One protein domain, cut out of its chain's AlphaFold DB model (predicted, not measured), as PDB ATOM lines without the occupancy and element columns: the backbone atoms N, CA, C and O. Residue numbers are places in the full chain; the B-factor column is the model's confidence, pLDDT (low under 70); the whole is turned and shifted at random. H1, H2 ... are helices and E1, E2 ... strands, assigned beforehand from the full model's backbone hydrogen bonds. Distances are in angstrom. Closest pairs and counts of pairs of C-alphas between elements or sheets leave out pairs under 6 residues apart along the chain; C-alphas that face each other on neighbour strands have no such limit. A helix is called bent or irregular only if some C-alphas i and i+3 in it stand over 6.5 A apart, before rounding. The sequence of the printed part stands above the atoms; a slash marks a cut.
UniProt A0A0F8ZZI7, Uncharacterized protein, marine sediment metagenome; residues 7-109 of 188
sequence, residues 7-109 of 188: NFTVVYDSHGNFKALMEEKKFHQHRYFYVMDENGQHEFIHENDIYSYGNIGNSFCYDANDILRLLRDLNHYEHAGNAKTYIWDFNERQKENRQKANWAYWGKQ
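This is residues 7 to 109 of the 188 residues of an uncharacterized protein of marine sediment metagenome (UniProt A0A0F8ZZI7). A strongly twisted sheet of five strands has a helical hairpin, H2 and H3, packed on it: H2 covers one face over E2, while H3 runs along edge strand E5 and sticks out past the sheet with residues 99 to 109 as a straight arm. The short helix H1 sits beside the strands, at the sheet's level. The printed part has 103 residues, with three named helices and five named strands in the order E1 E2 E3 E4 H1 E5 H2 H3; the sheet's order is E4 E3 E2 E1 E5, all antiparallel, and the class is mixed, helices and strands. The whole is only just compact, close to loose, with a radius of gyration of the C-alphas of 15.4 A, and its outline is flat, 48 by 40 by 20 A.

E1, residues 7 to 12, begins at C-alpha 7 (66.992, 94.343, 101.955) and is 16.7 A long. E2, residues 18 to 27, measures 26.3 A, E3, residues 30 to 36, 19.7 A, and E4, residues 42 to 46, 13.4 A. H1, residues 47 to 52, is 10.3 A long. E5, residues 54 to 61, is 20.9 A long and bends by 54 degrees at residue 57. H2, residues 64 to 76, begins at C-alpha 64 (58.675, 90.029, 97.871) and is 18.8 A long. H3, residues 80 to 109, measures 43.7 A and ends at C-alpha 109 (63.589, 107.005, 76.315); it is irregular, with C-alphas 81 and 84 8.5 A apart.

E1 E2 E3 E4 form a meander, each strand the antiparallel neighbour of the one before. Within hydrogen-bond range are N 9 and O 21 of E1 and E2, 2.8 A, N 22 and O 34 of E2 and E3, 2.8 A, N 35 and O 43 of E3 and E4, 2.9 A, and N 10 and O 57 of E1 and E5, 2.8 A. H1 is on the sheet at its level, at a height of 1.9 A; its closest C-alphas to E3 are those of Glu 47 and Arg 31, 5.3 A. H2 on one face makes two layers, helix and sheet; it lies over E2 at a height of 8.1 A and runs along the strands, at 6 degrees to E2 on the local plane, with the C-alphas of Leu 71 and Phe 18 closest, 6.0 A. H3 is on the sheet at a height of 8.5 A, over E5 and only just over E1, where 3 of its C-alphas fall; its closest C-alphas to E5 are those of Gln 94 and Cys 61, 6.1 A. H2 and H3, a helical hairpin, touch through residues 70 to 74 and 80 to 90 alone, opposite ways at a shallow tilt of 25 degrees; their closest C-alphas are those of Leu 74 and Ala 83, 6.6 A. H1 is apart from H2 and H3. Every O i to N i+4 pair is within hydrogen-bond range in H2, 24 of 26 in H3 and 0 of 2 in H1, which has 2 of 3 O i to N i+3 pairs within range.

The two C-alphas farthest apart are those of Ser 14 and Gln 109, 50.2 A. Without residues 99 to 109, which stand free, the body spans 38 by 32 by 20 A. The printed part has no cut, and the links between its elements are tight. The mean pLDDT of the printed part is 85.2; residues 25 to 27, 78 to 81, 106 and 108 to 109 are under 70.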
ATOM      1  N   ASN A   7      65.811  94.985 101.383       91.62
ATOM      2  CA  ASN A   7      66.992  94.343 101.955       91.62
ATOM      3  C   ASN A   7      66.557  93.409 103.077       91.62
ATOM      4  O   ASN A   7      65.746  93.794 103.918       91.62
ATOM      5  N   PHE A   8      67.122  92.210 103.103       93.62
ATOM      6  CA  PHE A   8      66.815  91.216 104.119       93.62
ATOM      7  C   PHE A   8      68.047  90.370 104.441       93.62
ATOM      8  O   PHE A   8      68.984  90.250 103.648       93.62
ATOM      9  N   THR A   9      68.046  89.773 105.622       94.19
ATOM     10  CA  THR A   9      69.052  88.810 106.063       94.19
ATOM     11  C   THR A   9      68.430  87.426 106.046       94.19
ATOM     12  O   THR A   9      67.369  87.209 106.621       94.19
ATOM     13  N   VAL A  10      69.081  86.472 105.388       93.50
ATOM     14  CA  VAL A  10      68.687  85.066 105.451       93.50
ATOM     15  C   VAL A  10      69.252  84.473 106.732       93.50
ATOM     16  O   VAL A  10      70.464  84.503 106.974       93.50
ATOM     17  N   VAL A  11      68.357  83.936 107.548       93.50
ATOM     18  CA  VAL A  11      68.665  83.295 108.822       93.50
ATOM     19  C   VAL A  11      68.101  81.878 108.838       93.50
ATOM     20  O   VAL A  11      67.279  81.545 107.991       93.50
ATOM     21  N   TYR A  12      68.522  81.042 109.780       91.56
ATOM     22  CA  TYR A  12      67.892  79.750 110.051       91.56
ATOM     23  C   TYR A  12      67.455  79.663 111.510       91.56
ATOM     24  O   TYR A  12      68.114  80.214 112.395       91.56
ATOM     25  N   ASP A  13      66.326  79.006 111.748       90.75
ATOM     26  CA  ASP A  13      65.805  78.770 113.091       90.75
ATOM     27  C   ASP A  13      66.477  77.562 113.775       90.75
ATOM     28  O   ASP A  13      67.336  76.879 113.210       90.75
ATOM     29  N   SER A  14      66.065  77.271 115.010       87.44
ATOM     30  CA  SER A  14      66.548  76.117 115.778       87.44
ATOM     31  C   SER A  14      66.222  74.758 115.147       87.44
ATOM     32  O   SER A  14      66.822  73.755 115.527       87.44
ATOM     33  N   HIS A  15      65.270  74.711 114.214       88.00
ATOM     34  CA  HIS A  15      64.870  73.507 113.486       88.00
ATOM     35  C   HIS A  15      65.612  73.364 112.148       88.00
ATOM     36  O   HIS A  15      65.423  72.367 111.456       88.00
ATOM     37  N   GLY A  16      66.469  74.329 111.793       87.00
ATOM     38  CA  GLY A  16      67.210  74.349 110.534       87.00
ATOM     39  C   GLY A  16      66.428  74.926 109.353       87.00
ATOM     40  O   GLY A  16      66.929  74.869 108.233       87.00
ATOM     41  N   ASN A  17      65.242  75.503 109.577       90.62
ATOM     42  CA  ASN A  17      64.460  76.130 108.516       90.62
ATOM     43  C   ASN A  17      64.976  77.540 108.243       90.62
ATOM     44  O   ASN A  17      65.088  78.370 109.151       90.62
ATOM     45  N   PHE A  18      65.238  77.831 106.976       92.44
ATOM     46  CA  PHE A  18      65.611  79.148 106.500       92.44
ATOM     47  C   PHE A  18      64.413  80.101 106.528       92.44
ATOM     48  O   PHE A  18      63.317  79.783 106.058       92.44
ATOM     49  N   LYS A  19      64.658  81.304 107.050       93.88
ATOM     50  CA  LYS A  19      63.719  82.422 107.146       93.88
ATOM     51  C   LYS A  19      64.376  83.715 106.651       93.88
ATOM     52  O   LYS A  19      65.603  83.833 106.620       93.88
ATOM     53  N   ALA A  20      63.567  84.700 106.277       94.94
ATOM     54  CA  ALA A  20      64.038  86.030 105.889       94.94
ATOM     55  C   ALA A  20      63.741  87.048 106.991       94.94
ATOM     56  O   ALA A  20      62.586  87.247 107.358       94.94
ATOM     57  N   LEU A  21      64.781  87.708 107.490       93.62
ATOM     58  CA  LEU A  21      64.723  88.712 108.544       93.62
ATOM     59  C   LEU A  21      64.875  90.120 107.950       93.62
ATOM     60  O   LEU A  21      65.838  90.406 107.238       93.62
ATOM     61  N   MET A  22      63.925  91.005 108.235       91.06
ATOM     62  CA  MET A  22      63.854  92.375 107.722       91.06
ATOM     63  C   MET A  22      63.748  93.359 108.894       91.06
ATOM     64  O   MET A  22      62.870  93.221 109.743       91.06
ATOM     65  N   GLU A  23      64.641  94.353 108.953       82.69
ATOM     66  CA  GLU A  23      64.557  95.438 109.945       82.69
ATOM     67  C   GLU A  23      63.406  96.371 109.552       82.69
ATOM     68  O   GLU A  23      63.400  96.918 108.449       82.69
ATOM     69  N   GLU A  24      62.420  96.544 110.437       72.62
ATOM     70  CA  GLU A  24      61.280  97.419 110.160       72.62
ATOM     71  C   GLU A  24      61.613  98.862 110.557       72.62
ATOM     72  O   GLU A  24      61.952  99.690 109.711       72.62
ATOM     73  N   LYS A  25      61.533  99.181 111.855       66.56
ATOM     74  CA  LYS A  25      61.865 100.495 112.417       66.56
ATOM     75  C   LYS A  25      62.287 100.368 113.877       66.56
ATOM     76  O   LYS A  25      61.863  99.470 114.599       66.56
ATOM     77  N   LYS A  26      63.092 101.332 114.331       67.12
ATOM     78  CA  LYS A  26      63.329 101.561 115.762       67.12
ATOM     79  C   LYS A  26      62.072 102.162 116.381       67.12
ATOM     80  O   LYS A  26      61.642 103.233 115.948       67.12
ATOM     81  N   PHE A  27      61.518 101.507 117.395       64.94
ATOM     82  CA  PHE A  27      60.454 102.068 118.219       64.94
ATOM     83  C   PHE A  27      61.017 102.331 119.618       64.94
ATOM     84  O   PHE A  27      61.519 101.428 120.286       64.94
ATOM     85  N   HIS A  28      61.000 103.597 120.040       74.31
ATOM     86  CA  HIS A  28      61.742 104.079 121.210       74.31
ATOM     87  C   HIS A  28      63.245 103.743 121.151       74.31
ATOM     88  O   HIS A  28      63.967 104.324 120.341       74.31
ATOM     89  N   GLN A  29      63.717 102.847 122.024       78.56
ATOM     90  CA  GLN A  29      65.112 102.397 122.111       78.56
ATOM     91  C   GLN A  29      65.318 100.983 121.555       78.56
ATOM     92  O   GLN A  29      66.462 100.555 121.443       78.56
ATOM     93  N   HIS A  30      64.242 100.289 121.178       77.12
ATOM     94  CA  HIS A  30      64.286  98.887 120.786       77.12
ATOM     95  C   HIS A  30      64.124  98.711 119.282       77.12
ATOM     96  O   HIS A  30      63.418  99.470 118.602       77.12
ATOM     97  N   ARG A  31      64.815  97.700 118.754       83.31
ATOM     98  CA  ARG A  31      64.696  97.276 117.360       83.31
ATOM     99  C   ARG A  31      63.746  96.097 117.262       83.31
ATOM    100  O   ARG A  31      63.809  95.164 118.059       83.31
ATOM    101  N   TYR A  32      62.902  96.150 116.247       86.69
ATOM    102  CA  TYR A  32      62.004  95.065 115.916       86.69
ATOM    103  C   TYR A  32      62.244  94.601 114.489       86.69
ATOM    104  O   TYR A  32      62.623  95.386 113.609       86.69
ATOM    105  N   PHE A  33      62.032  93.308 114.288       89.38
ATOM    106  CA  PHE A  33      62.319  92.633 113.037       89.38
ATOM    107  C   PHE A  33      61.103  91.839 112.594       89.38
ATOM    108  O   PHE A  33      60.454  91.172 113.402       89.38
ATOM    109  N   TYR A  34      60.830  91.883 111.294       90.69
ATOM    110  CA  TYR A  34      59.947  90.918 110.663       90.69
ATOM    111  C   TYR A  34      60.745  89.701 110.264       90.69
ATOM    112  O   TYR A  34      61.772  89.822 109.597       90.69
ATOM    113  N   VAL A  35      60.230  88.533 110.615       92.38
ATOM    114  CA  VAL A  35      60.766  87.263 110.148       92.38
ATOM    115  C   VAL A  35      59.698  86.575 109.322       92.38
ATOM    116  O   VAL A  35      58.600  86.341 109.809       92.38
ATOM    117  N   MET A  36      60.014  86.284 108.065       94.12
ATOM    118  CA  MET A  36      59.130  85.630 107.105       94.12
ATOM    119  C   MET A  36      59.594  84.196 106.847       94.12
ATOM    120  O   MET A  36      60.791  83.958 106.658       94.12
ATOM    121  N   ASP A  37      58.651  83.258 106.814       92.94
ATOM    122  CA  ASP A  37      58.888  81.864 106.439       92.94
ATOM    123  C   ASP A  37      58.662  81.605 104.932       92.94
ATOM    124  O   ASP A  37      58.271  82.483 104.162       92.94
ATOM    125  N   GLU A  38      58.898  80.369 104.490       90.50
ATOM    126  CA  GLU A  38      58.705  79.945 103.093       90.50
ATOM    127  C   GLU A  38      57.242  79.943 102.601       90.50
ATOM    128  O   GLU A  38      56.971  79.904 101.390       90.50
ATOM    129  N   ASN A  39      56.293  79.990 103.534       91.12
ATOM    130  CA  ASN A  39      54.859  80.034 103.276       91.12
ATOM    131  C   ASN A  39      54.326  81.475 103.252       91.12
ATOM    132  O   ASN A  39      53.157  81.691 102.929       91.12
ATOM    133  N   GLY A  40      55.175  82.460 103.553       87.69
ATOM    134  CA  GLY A  40      54.813  83.869 103.665       87.69
ATOM    135  C   GLY A  40      54.129  84.235 104.979       87.69
ATOM    136  O   GLY A  40      53.655  85.366 105.121       87.69
ATOM    137  N   GLN A  41      54.092  83.318 105.949       89.62
ATOM    138  CA  GLN A  41      53.754  83.674 107.318       89.62
ATOM    139  C   GLN A  41      54.885  84.518 107.888       89.62
ATOM    140  O   GLN A  41      56.065  84.289 107.611       89.62
ATOM    141  N   HIS A  42      54.516  85.530 108.661       87.06
ATOM    142  CA  HIS A  42      55.470  86.440 109.262       87.06
ATOM    143  C   HIS A  42      55.206  86.586 110.752       87.06
ATOM    144  O   HIS A  42      54.062  86.656 111.199       87.06
ATOM    145  N   GLU A  43      56.293  86.647 111.504       89.31
ATOM    146  CA  GLU A  43      56.310  86.916 112.933       89.31
ATOM    147  C   GLU A  43      57.070  88.215 113.201       89.31
ATOM    148  O   GLU A  43      57.963  88.612 112.443       89.31
ATOM    149  N   PHE A  44      56.679  88.895 114.274       88.62
ATOM    150  CA  PHE A  44      57.336  90.106 114.740       88.62
ATOM    151  C   PHE A  44      58.162  89.765 115.968       88.62
ATOM    152  O   PHE A  44      57.608  89.298 116.964       88.62
ATOM    153  N   ILE A  45      59.473  89.984 115.892       89.56
ATOM    154  CA  ILE A  45      60.397  89.612 116.964       89.56
ATOM    155  C   ILE A  45      61.126  90.828 117.524       89.56
ATOM    156  O   ILE A  45      61.375  91.818 116.823       89.56
ATOM    157  N   HIS A  46      61.480  90.740 118.804       89.06
ATOM    158  CA  HIS A  46      62.293  91.742 119.475       89.06
ATOM    159  C   HIS A  46      63.781  91.519 119.164       89.06
ATOM    160  O   HIS A  46      64.207  90.407 118.863       89.06
ATOM    161  N   GLU A  47      64.615  92.555 119.288       85.56
ATOM    162  CA  GLU A  47      66.059  92.457 119.009       85.56
ATOM    163  C   GLU A  47      66.801  91.386 119.819       85.56
ATOM    164  O   GLU A  47      67.795  90.830 119.360       85.56
ATOM    165  N   ASN A  48      66.286  91.069 121.006       88.19
ATOM    166  CA  ASN A  48      66.843  90.045 121.887       88.19
ATOM    167  C   ASN A  48      66.583  88.631 121.357       88.19
ATOM    168  O   ASN A  48      67.356  87.720 121.639       88.19
ATOM    169  N   ASP A  49      65.528  88.451 120.567       87.56
ATOM    170  CA  ASP A  49      65.152  87.151 120.021       87.56
ATOM    171  C   ASP A  49      65.942  86.838 118.743       87.56
ATOM    172  O   ASP A  49      65.978  85.700 118.300       87.56
ATOM    173  N   ILE A  50      66.671  87.803 118.164       86.50
ATOM    174  CA  ILE A  50      67.523  87.536 116.991       86.50
ATOM    175  C   ILE A  50      68.578  86.470 117.307       86.50
ATOM    176  O   ILE A  50      68.943  85.685 116.434       86.50
ATOM    177  N   TYR A  51      69.061  86.411 118.552       83.38
ATOM    178  CA  TYR A  51      70.093  85.460 118.963       83.38
ATOM    179  C   TYR A  51      69.638  83.994 118.901       83.38
ATOM    180  O   TYR A  51      70.493  83.111 118.924       83.38
ATOM    181  N   SER A  52      68.331  83.716 118.790       86.88
ATOM    182  CA  SER A  52      67.841  82.354 118.543       86.88
ATOM    183  C   SER A  52      67.975  81.909 117.085       86.88
ATOM    184  O   SER A  52      67.709  80.748 116.785       86.88
ATOM    185  N   TYR A  53      68.384  82.803 116.181       89.00
ATOM    186  CA  TYR A  53      68.548  82.514 114.763       89.00
ATOM    187  C   TYR A  53      70.022  82.533 114.358       89.00
ATOM    188  O   TYR A  53      70.800  83.407 114.749       89.00
ATOM    189  N   GLY A  54      70.413  81.583 113.512       89.50
ATOM    190  CA  GLY A  54      71.736  81.584 112.903       89.50
ATOM    191  C   GLY A  54      71.763  82.425 111.629       89.50
ATOM    192  O   GLY A  54      70.895  82.299 110.769       89.50
ATOM    193  N   ASN A  55      72.766  83.289 111.482       90.88
ATOM    194  CA  ASN A  55      72.907  84.142 110.300       90.88
ATOM    195  C   ASN A  55      73.638  83.404 109.167       90.88
ATOM    196  O   ASN A  55      74.756  82.917 109.356       90.88
ATOM    197  N   ILE A  56      73.032  83.368 107.977       90.38
ATOM    198  CA  ILE A  56      73.658  82.825 106.768       90.38
ATOM    199  C   ILE A  56      74.298  83.932 105.930       90.38
ATOM    200  O   ILE A  56      75.460  83.801 105.525       90.38
ATOM    201  N   GLY A  57      73.545  84.996 105.640       90.75
ATOM    202  CA  GLY A  57      74.010  86.104 104.812       90.75
ATOM    203  C   GLY A  57      72.928  87.118 104.447       90.75
ATOM    204  O   GLY A  57      71.737  86.896 104.641       90.75
ATOM    205  N   ASN A  58      73.360  88.248 103.888       93.62
ATOM    206  CA  ASN A  58      72.475  89.329 103.458       93.62
ATOM    207  C   ASN A  58      72.104  89.198 101.978       93.62
ATOM    208  O   ASN A  58      72.911  88.771 101.144       93.62
ATOM    209  N   SER A  59      70.893  89.625 101.648       93.94
ATOM    210  CA  SER A  59      70.344  89.589 100.302       93.94
ATOM    211  C   SER A  59      69.424  90.784 100.052       93.94
ATOM    212  O   SER A  59      69.078  91.538 100.965       93.94
ATOM    213  N   PHE A  60      69.082  90.999  98.787       92.94
ATOM    214  CA  PHE A  60      68.155  92.044  98.389       92.94
ATOM    215  C   PHE A  60      67.308  91.593  97.204       92.94
ATOM    216  O   PHE A  60      67.753  90.793  96.383       92.94
ATOM    217  N   CYS A  61      66.107  92.142  97.078       91.62
ATOM    218  CA  CYS A  61      65.230  91.916  95.934       91.62
ATOM    219  C   CYS A  61      64.381  93.159  95.633       91.62
ATOM    220  O   CYS A  61      64.398  94.139  96.377       91.62
ATOM    221  N   TYR A  62      63.649  93.118  94.521       87.19
ATOM    222  CA  TYR A  62      62.674  94.154  94.145       87.19
ATOM    223  C   TYR A  62      61.223  93.656  94.223       87.19
ATOM    224  O   TYR A  62      60.295  94.451  94.101       87.19
ATOM    225  N   ASP A  63      61.029  92.348  94.422       86.88
ATOM    226  CA  ASP A  63      59.732  91.693  94.578       86.88
ATOM    227  C   ASP A  63      59.782  90.760  95.797       86.88
ATOM    228  O   ASP A  63      60.680  89.922  95.923       86.88
ATOM    229  N   ALA A  64      58.808  90.889  96.699       85.50
ATOM    230  CA  ALA A  64      58.675  90.029  97.871       85.50
ATOM    231  C   ALA A  64      58.447  88.554  97.489       85.50
ATOM    232  O   ALA A  64      58.867  87.655  98.216       85.50
ATOM    233  N   ASN A  65      57.857  88.279  96.319       90.38
ATOM    234  CA  ASN A  65      57.686  86.908  95.827       90.38
ATOM    235  C   ASN A  65      59.024  86.195  95.585       90.38
ATOM    236  O   ASN A  65      59.103  84.972  95.708       90.38
ATOM    237  N   ASP A  66      60.082  86.942  95.257       91.44
ATOM    238  CA  ASP A  66      61.414  86.370  95.065       91.44
ATOM    239  C   ASP A  66      62.041  85.928  96.395       91.44
ATOM    240  O   ASP A  66      62.813  84.970  96.404       91.44
ATOM    241  N   ILE A  67      61.660  86.553  97.518       91.94
ATOM    242  CA  ILE A  67      62.055  86.105  98.862       91.94
ATOM    243  C   ILE A  67      61.451  84.726  99.136       91.94
ATOM    244  O   ILE A  67      62.170  83.803  99.503       91.94
ATOM    245  N   LEU A  68      60.147  84.551  98.892       92.88
ATOM    246  CA  LEU A  68      59.461  83.272  99.114       92.88
ATOM    247  C   LEU A  68      60.052  82.143  98.270       92.88
ATOM    248  O   LEU A  68      60.234  81.033  98.763       92.88
ATOM    249  N   ARG A  69      60.372  82.427  97.003       91.38
ATOM    250  CA  ARG A  69      61.046  81.462  96.125       91.38
ATOM    251  C   ARG A  69      62.408  81.066  96.681       91.38
ATOM    252  O   ARG A  69      62.677  79.877  96.786       91.38
ATOM    253  N   LEU A  70      63.217  82.042  97.098       92.31
ATOM    254  CA  LEU A  70      64.519  81.780  97.708       92.31
ATOM    255  C   LEU A  70      64.392  80.906  98.963       92.31
ATOM    256  O   LEU A  70      65.148  79.951  99.109       92.31
ATOM    257  N   LEU A  71      63.445  81.207  99.857       92.75
ATOM    258  CA  LEU A  71      63.247  80.431 101.085       92.75
ATOM    259  C   LEU A  71      62.791  78.998 100.792       92.75
ATOM    260  O   LEU A  71      63.338  78.067 101.375       92.75
ATOM    261  N   ARG A  72      61.855  78.806  99.854       91.44
ATOM    262  CA  ARG A  72      61.422  77.464  99.433       91.44
ATOM    263  C   ARG A  72      62.568  76.660  98.843       91.44
ATOM    264  O   ARG A  72      62.733  75.507  99.221       91.44
ATOM    265  N   ASP A  73      63.363  77.267  97.963       89.44
ATOM    266  CA  ASP A  73      64.532  76.611  97.377       89.44
ATOM    267  C   ASP A  73      65.509  76.193  98.490       89.44
ATOM    268  O   ASP A  73      65.929  75.040  98.556       89.44
ATOM    269  N   LEU A  74      65.822  77.093  99.425       90.19
ATOM    270  CA  LEU A  74      66.739  76.796 100.529       90.19
ATOM    271  C   LEU A  74      66.231  75.688 101.468       90.19
ATOM    272  O   LEU A  74      67.039  74.891 101.935       90.19
ATOM    273  N   ASN A  75      64.924  75.627 101.735       89.81
ATOM    274  CA  ASN A  75      64.324  74.634 102.634       89.81
ATOM    275  C   ASN A  75      64.039  73.281 101.964       89.81
ATOM    276  O   ASN A  75      64.079  72.253 102.634       89.81
ATOM    277  N   HIS A  76      63.752  73.248 100.657       86.31
ATOM    278  CA  HIS A  76      63.450  72.003  99.938       86.31
ATOM    279  C   HIS A  76      64.701  71.222  99.531       86.31
ATOM    280  O   HIS A  76      64.648  69.996  99.402       86.31
ATOM    281  N   TYR A  77      65.828  71.895  99.300       75.31
ATOM    282  CA  TYR A  77      67.069  71.203  98.982       75.31
ATOM    283  C   TYR A  77      67.758  70.747 100.277       75.31
ATOM    284  O   TYR A  77      68.479  71.511 100.912       75.31
ATOM    285  N   GLU A  78      67.614  69.452 100.603       56.53
ATOM    286  CA  GLU A  78      68.295  68.714 101.699       56.53
ATOM    287  C   GLU A  78      69.829  68.914 101.749       56.53
ATOM    288  O   GLU A  78      70.504  68.544 102.710       56.53
ATOM    289  N   HIS A  79      70.413  69.523 100.717       50.44
ATOM    290  CA  HIS A  79      71.815  69.902 100.636       50.44
ATOM    291  C   HIS A  79      72.008  71.407 100.863       50.44
ATOM    292  O   HIS A  79      72.568  72.122 100.032       50.44
ATOM    293  N   ALA A  80      71.658  71.865 102.066       53.53
ATOM    294  CA  ALA A  80      72.034  73.167 102.628       53.53
ATOM    295  C   ALA A  80      73.564  73.418 102.702       53.53
ATOM    296  O   ALA A  80      74.004  74.479 103.148       53.53
ATOM    297  N   GLY A  81      74.394  72.476 102.235       59.34
ATOM    298  CA  GLY A  81      75.857  72.550 102.237       59.34
ATOM    299  C   GLY A  81      76.444  73.752 101.492       59.34
ATOM    300  O   GLY A  81      77.618  74.051 101.677       59.34
ATOM    301  N   ASN A  82      75.644  74.475 100.699       79.81
ATOM    302  CA  ASN A  82      76.063  75.712 100.041       79.81
ATOM    303  C   ASN A  82      74.970  76.801 100.036       79.81
ATOM    304  O   ASN A  82      74.843  77.549  99.067       79.81
ATOM    305  N   ALA A  83      74.201  76.953 101.123       86.12
ATOM    306  CA  ALA A  83      73.198  78.026 101.250       86.12
ATOM    307  C   ALA A  83      73.767  79.427 100.926       86.12
ATOM    308  O   ALA A  83      73.119  80.249 100.280       86.12
ATOM    309  N   LYS A  84      75.034  79.678 101.290       88.06
ATOM    310  CA  LYS A  84      75.753  80.914 100.942       88.06
ATOM    311  C   LYS A  84      75.924  81.109  99.432       88.06
ATOM    312  O   LYS A  84      75.763  82.228  98.955       88.06
ATOM    313  N   THR A  85      76.225  80.044  98.691       88.62
ATOM    314  CA  THR A  85      76.346  80.082  97.225       88.62
ATOM    315  C   THR A  85      74.998  80.383  96.582       88.62
ATOM    316  O   THR A  85      74.921  81.254  95.728       88.62
ATOM    317  N   TYR A  86      73.917  79.766  97.067       88.06
ATOM    318  CA  TYR A  86      72.562  80.056  96.584       88.06
ATOM    319  C   TYR A  86      72.157  81.518  96.798       88.06
ATOM    320  O   TYR A  86      71.599  82.148  95.899       88.06
ATOM    321  N   ILE A  87      72.470  82.083  97.968       91.12
ATOM    322  CA  ILE A  87      72.228  83.505  98.250       91.12
ATOM    323  C   ILE A  87      73.072  84.394  97.329       91.12
ATOM    324  O   ILE A  87      72.592  85.422  96.849       91.12
ATOM    325  N   TRP A  88      74.318  84.004  97.055       90.69
ATOM    326  CA  TRP A  88      75.183  84.722  96.124       90.69
ATOM    327  C   TRP A  88      74.612  84.714  94.696       90.69
ATOM    328  O   TRP A  88      74.424  85.787  94.121       90.69
ATOM    329  N   ASP A  89      74.221  83.547  94.178       90.94
ATOM    330  CA  ASP A  89      73.597  83.396  92.855       90.94
ATOM    331  C   ASP A  89      72.269  84.162  92.753       90.94
ATOM    332  O   ASP A  89      71.939  84.764  91.728       90.94
ATOM    333  N   PHE A  90      71.476  84.162  93.825       92.62
ATOM    334  CA  PHE A  90      70.257  84.959  93.907       92.62
ATOM    335  C   PHE A  90      70.556  86.459  93.793       92.62
ATOM    336  O   PHE A  90      69.942  87.149  92.976       92.62
ATOM    337  N   ASN A  91      71.532  86.960  94.552       93.12
ATOM    338  CA  ASN A  91      71.925  88.366  94.515       93.12
ATOM    339  C   ASN A  91      72.433  88.784  93.128       93.12
ATOM    340  O   ASN A  91      72.071  89.861  92.651       93.12
ATOM    341  N   GLU A  92      73.234  87.951  92.458       92.94
ATOM    342  CA  GLU A  92      73.694  88.224  91.089       92.94
ATOM    343  C   GLU A  92      72.519  88.329  90.105       92.94
ATOM    344  O   GLU A  92      72.418  89.315  89.368       92.94
ATOM    345  N   ARG A  93      71.540  87.416  90.176       90.75
ATOM    346  CA  ARG A  93      70.317  87.498  89.354       90.75
ATOM    347  C   ARG A  93      69.537  88.796  89.587       90.75
ATOM    348  O   ARG A  93      69.059  89.412  88.632       90.75
ATOM    349  N   GLN A  94      69.439  89.259  90.833       90.56
ATOM    350  CA  GLN A  94      68.764  90.521  91.161       90.56
ATOM    351  C   GLN A  94      69.526  91.747  90.619       90.56
ATOM    352  O   GLN A  94      68.902  92.701  90.138       90.56
ATOM    353  N   LYS A  95      70.869  91.723  90.606       89.06
ATOM    354  CA  LYS A  95      71.685  92.765  89.948       89.06
ATOM    355  C   LYS A  95      71.441  92.797  88.442       89.06
ATOM    356  O   LYS A  95      71.218  93.877  87.889       89.06
ATOM    357  N   GLU A  96      71.451  91.640  87.786       87.69
ATOM    358  CA  GLU A  96      71.205  91.541  86.346       87.69
ATOM    359  C   GLU A  96      69.815  92.051  85.961       87.69
ATOM    360  O   GLU A  96      69.676  92.803  84.995       87.69
ATOM    361  N   ASN A  97      68.783  91.677  86.720       83.50
ATOM    362  CA  ASN A  97      67.410  92.111  86.461       83.50
ATOM    363  C   ASN A  97      67.278  93.635  86.552       83.50
ATOM    364  O   ASN A  97      66.665  94.257  85.679       83.50
ATOM    365  N   ARG A  98      67.936  94.256  87.537       80.38
ATOM    366  CA  ARG A  98      68.004  95.720  87.648       80.38
ATOM    367  C   ARG A  98      68.689  96.347  86.435       80.38
ATOM    368  O   ARG A  98      68.212  97.352  85.908       80.38
ATOM    369  N   GLN A  99      69.804  95.771  85.984       80.44
ATOM    370  CA  GLN A  99      70.493  96.257  84.791       80.44
ATOM    371  C   GLN A  99      69.574  96.150  83.570       80.44
ATOM    372  O   GLN A  99      69.318  97.164  82.927       80.44
ATOM    373  N   LYS A 100      68.975  94.987  83.301       79.81
ATOM    374  CA  LYS A 100      68.041  94.791  82.176       79.81
ATOM    375  C   LYS A 100      66.876  95.792  82.208       79.81
ATOM    376  O   LYS A 100      66.563  96.389  81.178       79.81
ATOM    377  N   ALA A 101      66.295  96.052  83.380       76.56
ATOM    378  CA  ALA A 101      65.238  97.051  83.548       76.56
ATOM    379  C   ALA A 101      65.717  98.481  83.230       76.56
ATOM    380  O   ALA A 101      65.033  99.220  82.518       76.56
ATOM    381  N   ASN A 102      66.915  98.857  83.689       77.25
ATOM    382  CA  ASN A 102      67.519 100.150  83.362       77.25
ATOM    383  C   ASN A 102      67.782 100.282  81.856       77.25
ATOM    384  O   ASN A 102      67.461 101.309  81.263       77.25
ATOM    385  N   TRP A 103      68.318  99.243  81.213       73.62
ATOM    386  CA  TRP A 103      68.556  99.232  79.767       73.62
ATOM    387  C   TRP A 103      67.252  99.359  78.972       73.62
ATOM    388  O   TRP A 103      67.191 100.148  78.030       73.62
ATOM    389  N   ALA A 104      66.187  98.666  79.381       74.06
ATOM    390  CA  ALA A 104      64.865  98.805  78.771       74.06
ATOM    391  C   ALA A 104      64.299 100.227  78.934       74.06
ATOM    392  O   ALA A 104      63.704 100.771  78.002       74.06
ATOM    393  N   TYR A 105      64.514 100.858  80.092       71.25
ATOM    394  CA  TYR A 105      64.125 102.247  80.334       71.25
ATOM    395  C   TYR A 105      64.879 103.229  79.424       71.25
ATOM    396  O   TYR A 105      64.254 104.058  78.759       71.25
ATOM    397  N   TRP A 106      66.206 103.100  79.324       69.50
ATOM    398  CA  TRP A 106      67.025 103.918  78.423       69.50
ATOM    399  C   TRP A 106      66.690 103.670  76.946       69.50
ATOM    400  O   TRP A 106      66.652 104.615  76.158       69.50
ATOM    401  N   GLY A 107      66.387 102.426  76.566       71.44
ATOM    402  CA  GLY A 107      65.897 102.070  75.233       71.44
ATOM    403  C   GLY A 107      64.597 102.798  74.884       71.44
ATOM    404  O   GLY A 107      64.537 103.493  73.870       71.44
ATOM    405  N   LYS A 108      63.600 102.750  75.776       68.25
ATOM    406  CA  LYS A 108      62.313 103.444  75.599       68.25
ATOM    407  C   LYS A 108      62.453 104.970  75.559       68.25
ATOM    408  O   LYS A 108      61.807 105.622  74.741       68.25
ATOM    409  N   GLN A 109      63.315 105.562  76.392       61.38
ATOM    410  CA  GLN A 109      63.589 107.005  76.315       61.38
ATOM    411  C   GLN A 109      64.251 107.404  74.989       61.38
ATOM    412  O   GLN A 109      63.929 108.449  74.418       61.38
TER     413      GLN A 109